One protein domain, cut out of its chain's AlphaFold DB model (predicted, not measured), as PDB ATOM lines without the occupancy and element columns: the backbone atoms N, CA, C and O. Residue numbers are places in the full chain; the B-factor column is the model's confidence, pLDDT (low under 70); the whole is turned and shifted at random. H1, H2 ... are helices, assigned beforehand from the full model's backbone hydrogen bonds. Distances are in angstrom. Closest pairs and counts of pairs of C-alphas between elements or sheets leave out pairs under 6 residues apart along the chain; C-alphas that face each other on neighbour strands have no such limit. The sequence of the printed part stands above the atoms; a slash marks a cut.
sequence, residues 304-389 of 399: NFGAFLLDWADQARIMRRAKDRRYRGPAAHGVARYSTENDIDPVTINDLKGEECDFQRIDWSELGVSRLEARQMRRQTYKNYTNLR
ATOM      1  N   ASN A 304     187.309 158.074 158.965       86.88
ATOM      2  CA  ASN A 304     188.096 157.209 158.096       86.88
ATOM      3  C   ASN A 304     187.220 156.691 156.936       86.88
ATOM      4  O   ASN A 304     185.986 156.719 156.996       86.88
ATOM      5  N   PHE A 305     187.854 156.230 155.858       87.19
ATOM      6  CA  PHE A 305     187.128 155.816 154.655       87.19
ATOM      7  C   PHE A 305     186.125 154.682 154.925       87.19
ATOM      8  O   PHE A 305     184.996 154.726 154.442       87.19
ATOM      9  N   GLY A 306     186.506 153.701 155.746       89.94
ATOM     10  CA  GLY A 306     185.626 152.592 156.107       89.94
ATOM     11  C   GLY A 306     184.379 153.043 156.876       89.94
ATOM     12  O   GLY A 306     183.265 152.655 156.533       89.94
ATOM     13  N   ALA A 307     184.548 153.906 157.876       89.81
ATOM     14  CA  ALA A 307     183.467 154.481 158.666       89.81
ATOM     15  C   ALA A 307     182.554 155.352 157.799       89.81
ATOM     16  O   ALA A 307     181.339 155.281 157.944       89.81
ATOM     17  N   PHE A 308     183.122 156.111 156.857       93.06
ATOM     18  CA  PHE A 308     182.349 156.851 155.861       93.06
ATOM     19  C   PHE A 308     181.469 155.929 155.007       93.06
ATOM     20  O   PHE A 308     180.284 156.203 154.837       93.06
ATOM     21  N   LEU A 309     182.018 154.826 154.485       93.94
ATOM     22  CA  LEU A 309     181.236 153.880 153.683       93.94
ATOM     23  C   LEU A 309     180.121 153.210 154.494       93.94
ATOM     24  O   LEU A 309     179.026 153.016 153.966       93.94
ATOM     25  N   LEU A 310     180.391 152.860 155.755       92.75
ATOM     26  CA  LEU A 310     179.396 152.274 156.653       92.75
ATOM     27  C   LEU A 310     178.266 153.258 156.963       92.75
ATOM     28  O   LEU A 310     177.100 152.911 156.785       92.75
ATOM     29  N   ASP A 311     178.602 154.489 157.344       93.69
ATOM     30  CA  ASP A 311     177.618 155.537 157.618       93.69
ATOM     31  C   ASP A 311     176.775 155.851 156.374       93.69
ATOM     32  O   ASP A 311     175.548 155.889 156.436       93.69
ATOM     33  N   TRP A 312     177.403 155.948 155.198       95.06
ATOM     34  CA  TRP A 312     176.682 156.137 153.942       95.06
ATOM     35  C   TRP A 312     175.752 154.952 153.611       95.06
ATOM     36  O   TRP A 312     174.599 155.157 153.209       95.06
ATOM     37  N   ALA A 313     176.199 153.706 153.807       94.81
ATOM     38  CA  ALA A 313     175.353 152.522 153.632       94.81
ATOM     39  C   ALA A 313     174.141 152.542 154.584       94.81
ATOM     40  O   ALA A 313     173.017 152.226 154.172       94.81
ATOM     41  N   ASP A 314     174.349 152.954 155.834       93.69
ATOM     42  CA  ASP A 314     173.304 153.062 156.846       93.69
ATOM     43  C   ASP A 314     172.296 154.167 156.535       93.69
ATOM     44  O   ASP A 314     171.084 153.917 156.557       93.69
ATOM     45  N   GLN A 315     172.765 155.352 156.144       93.44
ATOM     46  CA  GLN A 315     171.903 156.433 155.670       93.44
ATOM     47  C   GLN A 315     171.046 155.968 154.486       93.44
ATOM     48  O   GLN A 315     169.828 156.167 154.477       93.44
ATOM     49  N   ALA A 316     171.639 155.252 153.524       93.88
ATOM     50  CA  ALA A 316     170.897 154.710 152.390       93.88
ATOM     51  C   ALA A 316     169.844 153.678 152.798       93.88
ATOM     52  O   ALA A 316     168.738 153.651 152.248       93.88
ATOM     53  N   ARG A 317     170.156 152.838 153.788       92.31
ATOM     54  CA  ARG A 317     169.216 151.869 154.357       92.31
ATOM     55  C   ARG A 317     168.029 152.569 155.024       92.31
ATOM     56  O   ARG A 317     166.890 152.140 154.821       92.31
ATOM     57  N   ILE A 318     168.272 153.645 155.774       92.88
ATOM     58  CA  ILE A 318     167.232 154.445 156.438       92.88
ATOM     59  C   ILE A 318     166.346 155.151 155.401       92.88
ATOM     60  O   ILE A 318     165.122 155.003 155.440       92.88
ATOM     61  N   MET A 319     166.942 155.833 154.421       91.69
ATOM     62  CA  MET A 319     166.202 156.572 153.386       91.69
ATOM     63  C   MET A 319     165.355 155.655 152.496       91.69
ATOM     64  O   MET A 319     164.208 155.970 152.169       91.69
ATOM     65  N   ARG A 320     165.852 154.448 152.194       90.81
ATOM     66  CA  ARG A 320     165.083 153.436 151.457       90.81
ATOM     67  C   ARG A 320     163.818 153.012 152.209       90.81
ATOM     68  O   ARG A 320     162.778 152.798 151.581       90.81
ATOM     69  N   ARG A 321     163.880 152.901 153.543       88.62
ATOM     70  CA  ARG A 321     162.706 152.604 154.390       88.62
ATOM     71  C   ARG A 321     161.712 153.765 154.401       88.62
ATOM     72  O   ARG A 321     160.509 153.522 154.387       88.62
ATOM     73  N   ALA A 322     162.199 155.002 154.318       89.19
ATOM     74  CA  ALA A 322     161.387 156.213 154.194       89.19
ATOM     75  C   ALA A 322     160.741 156.406 152.800       89.19
ATOM     76  O   ALA A 322     160.191 157.465 152.515       89.19
ATOM     77  N   LYS A 323     160.760 155.378 151.935       88.25
ATOM     78  CA  LYS A 323     160.266 155.378 150.544       88.25
ATOM     79  C   LYS A 323     161.028 156.292 149.576       88.25
ATOM     80  O   LYS A 323     160.608 156.382 148.421       88.25
ATOM     81  N   ASP A 324     162.168 156.871 149.956       87.50
ATOM     82  CA  ASP A 324     163.041 157.525 148.981       87.50
ATOM     83  C   ASP A 324     163.904 156.481 148.263       87.50
ATOM     84  O   ASP A 324     165.001 156.114 148.681       87.50
ATOM     85  N   ARG A 325     163.366 155.949 147.163       83.56
ATOM     86  CA  ARG A 325     164.050 154.946 146.332       83.56
ATOM     87  C   ARG A 325     165.208 155.523 145.516       83.56
ATOM     88  O   ARG A 325     165.927 154.745 144.897       83.56
ATOM     89  N   ARG A 326     165.355 156.852 145.465       87.19
ATOM     90  CA  ARG A 326     166.418 157.508 144.692       87.19
ATOM     91  C   ARG A 326     167.730 157.550 145.459       87.19
ATOM     92  O   ARG A 326     168.781 157.623 144.835       87.19
ATOM     93  N   TYR A 327     167.673 157.453 146.785       88.19
ATOM     94  CA  TYR A 327     168.870 157.405 147.602       88.19
ATOM     95  C   TYR A 327     169.528 156.022 147.488       88.19
ATOM     96  O   TYR A 327     169.038 155.015 148.015       88.19
ATOM     97  N   ARG A 328     170.644 155.969 146.759       91.75
ATOM     98  CA  ARG A 328     171.496 154.787 146.616       91.75
ATOM     99  C   ARG A 328     172.734 154.964 147.496       91.75
ATOM    100  O   ARG A 328     173.294 156.050 147.580       91.75
ATOM    101  N   GLY A 329     173.131 153.885 148.158       95.06
ATOM    102  CA  GLY A 329     174.375 153.808 148.916       95.06
ATOM    103  C   GLY A 329     175.163 152.564 148.528       95.06
ATOM    104  O   GLY A 329     174.643 151.735 147.765       95.06
ATOM    105  N   PRO A 330     176.391 152.435 149.046       96.56
ATOM    106  CA  PRO A 330     177.281 151.342 148.713       96.56
ATOM    107  C   PRO A 330     176.700 150.000 149.162       96.56
ATOM    108  O   PRO A 330     175.959 149.890 150.144       96.56
ATOM    109  N   ALA A 331     177.018 148.954 148.413       94.88
ATOM    110  CA  ALA A 331     176.576 147.607 148.693       94.88
ATOM    111  C   ALA A 331     177.311 147.059 149.925       94.88
ATOM    112  O   ALA A 331     178.537 146.987 149.950       94.88
ATOM    113  N   ALA A 332     176.550 146.619 150.933       91.00
ATOM    114  CA  ALA A 332     177.097 146.179 152.221       91.00
ATOM    115  C   ALA A 332     178.153 145.063 152.102       91.00
ATOM    116  O   ALA A 332     179.109 145.034 152.872       91.00
ATOM    117  N   HIS A 333     178.006 144.163 151.124       90.69
ATOM    118  CA  HIS A 333     178.970 143.085 150.893       90.69
ATOM    119  C   HIS A 333     180.330 143.611 150.412       90.69
ATOM    120  O   HIS A 333     181.359 143.138 150.889       90.69
ATOM    121  N   GLY A 334     180.339 144.617 149.531       90.69
ATOM    122  CA  GLY A 334     181.574 145.241 149.064       90.69
ATOM    123  C   GLY A 334     182.280 145.984 150.199       90.69
ATOM    124  O   GLY A 334     183.479 145.813 150.389       90.69
ATOM    125  N   VAL A 335     181.531 146.716 151.037       91.81
ATOM    126  CA  VAL A 335     182.090 147.425 152.207       91.81
ATOM    127  C   VAL A 335     182.759 146.453 153.189       91.81
ATOM    128  O   VAL A 335     183.880 146.692 153.639       91.81
ATOM    129  N   ALA A 336     182.108 145.324 153.487       89.38
ATOM    130  CA  ALA A 336     182.668 144.307 154.375       89.38
ATOM    131  C   ALA A 336     183.986 143.721 153.837       89.38
ATOM    132  O   ALA A 336     184.910 143.471 154.617       89.38
ATOM    133  N   ARG A 337     184.113 143.555 152.514       87.75
ATOM    134  CA  ARG A 337     185.347 143.048 151.902       87.75
ATOM    135  C   ARG A 337     186.523 144.003 152.114       87.75
ATOM    136  O   ARG A 337     187.549 143.564 152.624       87.75
ATOM    137  N   TYR A 338     186.334 145.302 151.857       82.75
ATOM    138  CA  TYR A 338     187.364 146.328 152.109       82.75
ATOM    139  C   TYR A 338     187.813 146.402 153.565       82.75
ATOM    140  O   TYR A 338     188.944 146.772 153.845       82.75
ATOM    141  N   SER A 339     186.930 146.044 154.493       81.31
ATOM    142  CA  SER A 339     187.233 146.058 155.928       81.31
ATOM    143  C   SER A 339     188.111 144.882 156.362       81.31
ATOM    144  O   SER A 339     188.711 144.920 157.430       81.31
ATOM    145  N   THR A 340     188.116 143.802 155.578       83.88
ATOM    146  CA  THR A 340     188.721 142.516 155.959       83.88
ATOM    147  C   THR A 340     190.030 142.255 155.211       83.88
ATOM    148  O   THR A 340     190.868 141.473 155.663       83.88
ATOM    149  N   GLU A 341     190.222 142.898 154.060       80.50
ATOM    150  CA  GLU A 341     191.369 142.697 153.181       80.50
ATOM    151  C   GLU A 341     192.551 143.583 153.611       80.50
ATOM    152  O   GLU A 341     192.700 144.716 153.170       80.50
ATOM    153  N   ASN A 342     193.383 143.063 154.519       67.31
ATOM    154  CA  ASN A 342     194.529 143.789 155.090       67.31
ATOM    155  C   ASN A 342     195.855 143.593 154.332       67.31
ATOM    156  O   ASN A 342     196.830 144.271 154.643       67.31
ATOM    157  N   ASP A 343     195.921 142.659 153.379       73.19
ATOM    158  CA  ASP A 343     197.173 142.251 152.726       73.19
ATOM    159  C   ASP A 343     197.093 142.504 151.221       73.19
ATOM    160  O   ASP A 343     196.907 141.593 150.413       73.19
ATOM    161  N   ILE A 344     197.130 143.785 150.856       75.38
ATOM    162  CA  ILE A 344     196.956 144.218 149.473       75.38
ATOM    163  C   ILE A 344     198.272 144.773 148.931       75.38
ATOM    164  O   ILE A 344     198.857 145.699 149.492       75.38
ATOM    165  N   ASP A 345     198.719 144.195 147.811       85.31
ATOM    166  CA  ASP A 345     199.899 144.643 147.067       85.31
ATOM    167  C   ASP A 345     199.833 146.151 146.733       85.31
ATOM    168  O   ASP A 345     198.762 146.754 146.708       85.31
ATOM    169  N   PRO A 346     200.948 146.817 146.410       87.00
ATOM    170  CA  PRO A 346     200.903 148.180 145.881       87.00
ATOM    171  C   PRO A 346     200.101 148.273 144.565       87.00
ATOM    172  O   PRO A 346     200.126 147.357 143.744       87.00
ATOM    173  N   VAL A 347     199.389 149.384 144.330       91.81
ATOM    174  CA  VAL A 347     198.759 149.683 143.022       91.81
ATOM    175  C   VAL A 347     199.828 150.074 142.022       91.81
ATOM    176  O   VAL A 347     200.608 150.992 142.274       91.81
ATOM    177  N   THR A 348     199.830 149.434 140.858       94.50
ATOM    178  CA  THR A 348     200.579 149.908 139.695       94.50
ATOM    179  C   THR A 348     199.661 150.668 138.740       94.50
ATOM    180  O   THR A 348     198.444 150.511 138.752       94.50
ATOM    181  N   ILE A 349     200.237 151.497 137.865       95.12
ATOM    182  CA  ILE A 349     199.471 152.278 136.875       95.12
ATOM    183  C   ILE A 349     198.620 151.369 135.972       95.12
ATOM    184  O   ILE A 349     197.525 151.752 135.573       95.12
ATOM    185  N   ASN A 350     199.100 150.156 135.687       96.75
ATOM    186  CA  ASN A 350     198.393 149.187 134.850       96.75
ATOM    187  C   ASN A 350     197.168 148.572 135.544       96.75
ATOM    188  O   ASN A 350     196.320 147.990 134.870       96.75
ATOM    189  N   ASP A 351     197.075 148.697 136.870       93.56
ATOM    190  CA  ASP A 351     195.946 148.195 137.652       93.56
ATOM    191  C   ASP A 351     194.783 149.192 137.682       93.56
ATOM    192  O   ASP A 351     193.672 148.811 138.042       93.56
ATOM    193  N   LEU A 352     195.011 150.454 137.295       95.50
ATOM    194  CA  LEU A 352     193.983 151.493 137.285       95.50
ATOM    195  C   LEU A 352     192.962 151.217 136.176       95.50
ATOM    196  O   LEU A 352     193.269 151.296 134.987       95.50
ATOM    197  N   LYS A 353     191.721 150.938 136.575       95.75
ATOM    198  CA  LYS A 353     190.608 150.576 135.680       95.75
ATOM    199  C   LYS A 353     189.387 151.477 135.868       95.75
ATOM    200  O   LYS A 353     188.248 151.077 135.640       95.75
ATOM    201  N   GLY A 354     189.616 152.719 136.288       94.00
ATOM    202  CA  GLY A 354     188.550 153.698 136.488       94.00
ATOM    203  C   GLY A 354     187.685 153.352 137.698       94.00
ATOM    204  O   GLY A 354     188.108 153.586 138.824       94.00
ATOM    205  N   GLU A 355     186.476 152.840 137.456       95.62
ATOM    206  CA  GLU A 355     185.511 152.474 138.507       95.62
ATOM    207  C   GLU A 355     185.793 151.093 139.116       95.62
ATOM    208  O   GLU A 355     185.411 150.848 140.251       95.62
ATOM    209  N   GLU A 356     186.466 150.194 138.395       94.88
ATOM    210  CA  GLU A 356     186.797 148.850 138.906       94.88
ATOM    211  C   GLU A 356     188.039 148.851 139.807       94.88
ATOM    212  O   GLU A 356     188.253 147.933 140.590       94.88
ATOM    213  N   CYS A 357     188.903 149.855 139.668       93.44
ATOM    214  CA  CYS A 357     190.103 149.996 140.481       93.44
ATOM    215  C   CYS A 357     190.636 151.419 140.338       93.44
ATOM    216  O   CYS A 357     191.125 151.809 139.269       93.44
ATOM    217  N   ASP A 358     190.532 152.198 141.409       93.31
ATOM    218  CA  ASP A 358     191.146 153.516 141.490       93.31
ATOM    219  C   ASP A 358     192.517 153.486 142.191       93.31
ATOM    220  O   ASP A 358     193.052 152.439 142.555       93.31
ATOM    221  N   PHE A 359     193.117 154.664 142.377       91.75
ATOM    222  CA  PHE A 359     194.431 154.793 143.016       91.75
ATOM    223  C   PHE A 359     194.448 154.345 144.489       91.75
ATOM    224  O   PHE A 359     195.523 154.100 145.031       91.75
ATOM    225  N   GLN A 360     193.279 154.237 145.126       88.56
ATOM    226  CA  GLN A 360     193.085 153.746 146.490       88.56
ATOM    227  C   GLN A 360     192.673 152.267 146.515       88.56
ATOM    228  O   GLN A 360     192.329 151.762 147.580       88.56
ATOM    229  N   ARG A 361     192.720 151.571 145.366       90.19
ATOM    230  CA  ARG A 361     192.250 150.184 145.175       90.19
ATOM    231  C   ARG A 361     190.756 149.996 145.357       90.19
ATOM    232  O   ARG A 361     190.313 148.884 145.620       90.19
ATOM    233  N   ILE A 362     189.974 151.056 145.212       92.00
ATOM    234  CA  ILE A 362     188.536 150.947 145.381       92.00
ATOM    235  C   ILE A 362     187.918 150.549 144.039       92.00
ATOM    236  O   ILE A 362     187.915 151.311 143.073       92.00
ATOM    237  N   ASP A 363     187.404 149.329 144.002       94.69
ATOM    238  CA  ASP A 363     186.370 148.841 143.095       94.69
ATOM    239  C   ASP A 363     185.014 149.438 143.496       94.69
ATOM    240  O   ASP A 363     184.244 148.892 144.297       94.69
ATOM    241  N   TRP A 364     184.745 150.618 142.945       95.69
ATOM    242  CA  TRP A 364     183.475 151.321 143.059       95.69
ATOM    243  C   TRP A 364     182.340 150.521 142.410       95.69
ATOM    244  O   TRP A 364     181.224 150.479 142.937       95.69
ATOM    245  N   SER A 365     182.637 149.806 141.319       95.81
ATOM    246  CA  SER A 365     181.653 148.994 140.600       95.81
ATOM    247  C   SER A 365     181.058 147.895 141.486       95.81
ATOM    248  O   SER A 365     179.836 147.714 141.511       95.81
ATOM    249  N   GLU A 366     181.882 147.244 142.307       95.25
ATOM    250  CA  GLU A 366     181.438 146.249 143.281       95.25
ATOM    251  C   GLU A 366     180.692 146.861 144.464       95.25
ATOM    252  O   GLU A 366     179.702 146.303 144.945       95.25
ATOM    253  N   LEU A 367     181.102 148.052 144.902       95.50
ATOM    254  CA  LEU A 367     180.313 148.831 145.852       95.50
ATOM    255  C   LEU A 367     178.957 149.248 145.256       95.50
ATOM    256  O   LEU A 367     178.085 149.704 145.992       95.50
ATOM    257  N   GLY A 368     178.720 149.072 143.953       95.88
ATOM    258  CA  GLY A 368     177.447 149.369 143.299       95.88
ATOM    259  C   GLY A 368     177.125 150.865 143.246       95.88
ATOM    260  O   GLY A 368     175.949 151.229 143.088       95.88
ATOM    261  N   VAL A 369     178.150 151.703 143.394       96.06
ATOM    262  CA  VAL A 369     178.119 153.169 143.344       96.06
ATOM    263  C   VAL A 369     179.250 153.651 142.444       96.06
ATOM    264  O   VAL A 369     180.239 152.958 142.261       96.06
ATOM    265  N   SER A 370     179.126 154.837 141.874       96.19
ATOM    266  CA  SER A 370     180.216 155.452 141.116       96.19
ATOM    267  C   SER A 370     181.142 156.268 142.017       96.19
ATOM    268  O   SER A 370     180.730 156.845 143.030       96.19
ATOM    269  N   ARG A 371     182.395 156.423 141.595       95.06
ATOM    270  CA  ARG A 371     183.380 157.321 142.203       95.06
ATOM    271  C   ARG A 371     182.876 158.763 142.276       95.06
ATOM    272  O   ARG A 371     183.178 159.487 143.226       95.06
ATOM    273  N   LEU A 372     182.104 159.203 141.280       94.81
ATOM    274  CA  LEU A 372     181.501 160.536 141.272       94.81
ATOM    275  C   LEU A 372     180.459 160.696 142.390       94.81
ATOM    276  O   LEU A 372     180.486 161.707 143.093       94.81
ATOM    277  N   GLU A 373     179.579 159.710 142.581       95.50
ATOM    278  CA  GLU A 373     178.598 159.704 143.677       95.50
ATOM    279  C   GLU A 373     179.294 159.695 145.037       95.50
ATOM    280  O   GLU A 373     178.944 160.487 145.910       95.50
ATOM    281  N   ALA A 374     180.337 158.875 145.200       94.06
ATOM    282  CA  ALA A 374     181.122 158.841 146.430       94.06
ATOM    283  C   ALA A 374     181.725 160.214 146.761       94.06
ATOM    284  O   ALA A 374     181.619 160.684 147.892       94.06
ATOM    285  N   ARG A 375     182.280 160.918 145.764       92.50
ATOM    286  CA  ARG A 375     182.781 162.295 145.927       92.50
ATOM    287  C   ARG A 375     181.675 163.280 146.307       92.50
ATOM    288  O   ARG A 375     181.892 164.142 147.154       92.50
ATOM    289  N   GLN A 376     180.496 163.174 145.693       93.44
ATOM    290  CA  GLN A 376     179.350 164.023 146.035       93.44
ATOM    291  C   GLN A 376     178.897 163.799 147.479       93.44
ATOM    292  O   GLN A 376     178.738 164.764 148.223       93.44
ATOM    293  N   MET A 377     178.761 162.542 147.890       93.62
ATOM    294  CA  MET A 377     178.384 162.175 149.252       93.62
ATOM    295  C   MET A 377     179.423 162.623 150.268       93.62
ATOM    296  O   MET A 377     179.084 163.155 151.325       93.62
ATOM    297  N   ARG A 378     180.700 162.517 149.911       90.38
ATOM    298  CA  ARG A 378     181.803 163.014 150.720       90.38
ATOM    299  C   ARG A 378     181.736 164.531 150.940       90.38
ATOM    300  O   ARG A 378     181.890 164.983 152.069       90.38
ATOM    301  N   ARG A 379     181.398 165.308 149.901       89.69
ATOM    302  CA  ARG A 379     181.116 166.761 149.988       89.69
ATOM    303  C   ARG A 379     179.926 167.127 150.849       89.69
ATOM    304  O   ARG A 379     179.941 168.195 151.443       89.69
ATOM    305  N   GLN A 380     178.927 166.263 150.922       89.69
ATOM    306  CA  GLN A 380     177.781 166.490 151.795       89.69
ATOM    307  C   GLN A 380     178.088 166.124 153.251       89.69
ATOM    308  O   GLN A 380     177.567 166.761 154.161       89.69
ATOM    309  N   THR A 381     178.939 165.118 153.461       88.75
ATOM    310  CA  THR A 381     179.257 164.580 154.790       88.75
ATOM    311  C   THR A 381     180.310 165.425 155.506       88.75
ATOM    312  O   THR A 381     180.126 165.797 156.662       88.75
ATOM    313  N   TYR A 382     181.399 165.783 154.820       85.19
ATOM    314  CA  TYR A 382     182.472 166.575 155.415       85.19
ATOM    315  C   TYR A 382     182.239 168.067 155.205       85.19
ATOM    316  O   TYR A 382     182.309 168.573 154.085       85.19
ATOM    317  N   LYS A 383     182.003 168.782 156.310       73.12
ATOM    318  CA  LYS A 383     181.917 170.250 156.331       73.12
ATOM    319  C   LYS A 383     183.288 170.924 156.363       73.12
ATOM    320  O   LYS A 383     183.385 172.107 156.050       73.12
ATOM    321  N   ASN A 384     184.336 170.183 156.724       69.06
ATOM    322  CA  ASN A 384     185.675 170.717 156.906       69.06
ATOM    323  C   ASN A 384     186.724 169.890 156.142       69.06
ATOM    324  O   ASN A 384     187.236 168.881 156.619       69.06
ATOM    325  N   TYR A 385     187.068 170.348 154.937       63.66
ATOM    326  CA  TYR A 385     188.204 169.819 154.170       63.66
ATOM    327  C   TYR A 385     189.554 170.309 154.693       63.66
ATOM    328  O   TYR A 385     190.599 169.943 154.155       63.66
ATOM    329  N   THR A 386     189.561 171.169 155.713       55.59
ATOM    330  CA  THR A 386     190.812 171.639 156.287       55.59
ATOM    331  C   THR A 386     191.446 170.460 157.001       55.59
ATOM    332  O   THR A 386     190.892 169.948 157.970       55.59
ATOM    333  N   ASN A 387     192.575 170.025 156.434       47.91
ATOM    334  CA  ASN A 387     193.464 168.960 156.880       47.91
ATOM    335  C   ASN A 387     193.251 168.590 158.343       47.91
ATOM    336  O   ASN A 387     193.392 169.463 159.206       47.91
ATOM    337  N   LEU A 388     192.975 167.303 158.589       52.81
ATOM    338  CA  LEU A 388     193.064 166.678 159.905       52.81
ATOM    339  C   LEU A 388     194.235 167.318 160.652       52.81
ATOM    340  O   LEU A 388     195.400 167.116 160.299       52.81
ATOM    341  N   ARG A 389     193.936 168.166 161.639       51.28
ATOM    342  CA  ARG A 389     194.970 168.686 162.521       51.28
ATOM    343  C   ARG A 389     195.350 167.518 163.406       51.28
ATOM    344  O   ARG A 389     194.762 167.315 164.460       51.28
TER     345      ARG A 389
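Overview. This is residues 304 to 389 of the 399 residues of the protein "WD domain-containing protein" of Rutstroemia sp. NJR-2017a BVV2 (UniProt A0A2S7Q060). A long helix, H1, and a shorter one, H2, fold back as a helical hairpin, with H2 beside the first part of H1; H4 stands crosswise near H1, and the four-residue H3 packs on H2. A wide loop, residues 341 to 363, reaches out at one end of the longest axis, H1's last residues lie toward the other end, and the tail of residues 383 to 389 sticks out. The printed part has 86 residues with four named helices, in the order H1, H2, H3, H4, and no named strand; the class is all helix, though 41 residues, under half, are in named elements. It is only just compact, close to loose, with a radius of gyration of the C-alphas of 13.9 A and spans of 42 by 32 by 22 A.

Along the chain. H1 is residues 305 to 321, 24.6 A long, beginning at C-alpha 305 (187.128, 155.816, 154.655). H2 is residues 332 to 340, 12.7 A. H3 is residues 364 to 367. H4 is residues 371 to 381, 15.1 A, ending at C-alpha 381 (179.257, 164.580, 154.790).

Arrangement. H1 touches H2 with residues 306 to 313 alone, at a shallow tilt of 17 degrees, opposite ways; their closest C-alphas, of Leu 309 and Val 335, are 6.7 A apart. H2 touches H3, closest at the C-alphas of Gly 334 and Leu 367, 5.0 A. H4 is close to H1 but not clearly touching, about perpendicular at 85 degrees, with the C-alphas of Trp 312 and Met 377 closest at 7.8 A. H3 and H4 are close but not clearly touching, with the C-alphas of Trp 364 and Arg 371 closest at 6.1 A. H1 and H3 are apart, as are H2 and H4. In H1, H2 and H4 every O i to N i+4 pair is within hydrogen-bond range; H3 is too short for one.

Size, cuts and confidence. The C-alphas farthest apart, of Ala 322 and Asn 350, are 42.3 A apart. The printed part has no cut. The link from H2 to H3, 23 residues, is long. The mean pLDDT of the printed part is 88.3; residue 342 and residues 384 to 389 are under 70.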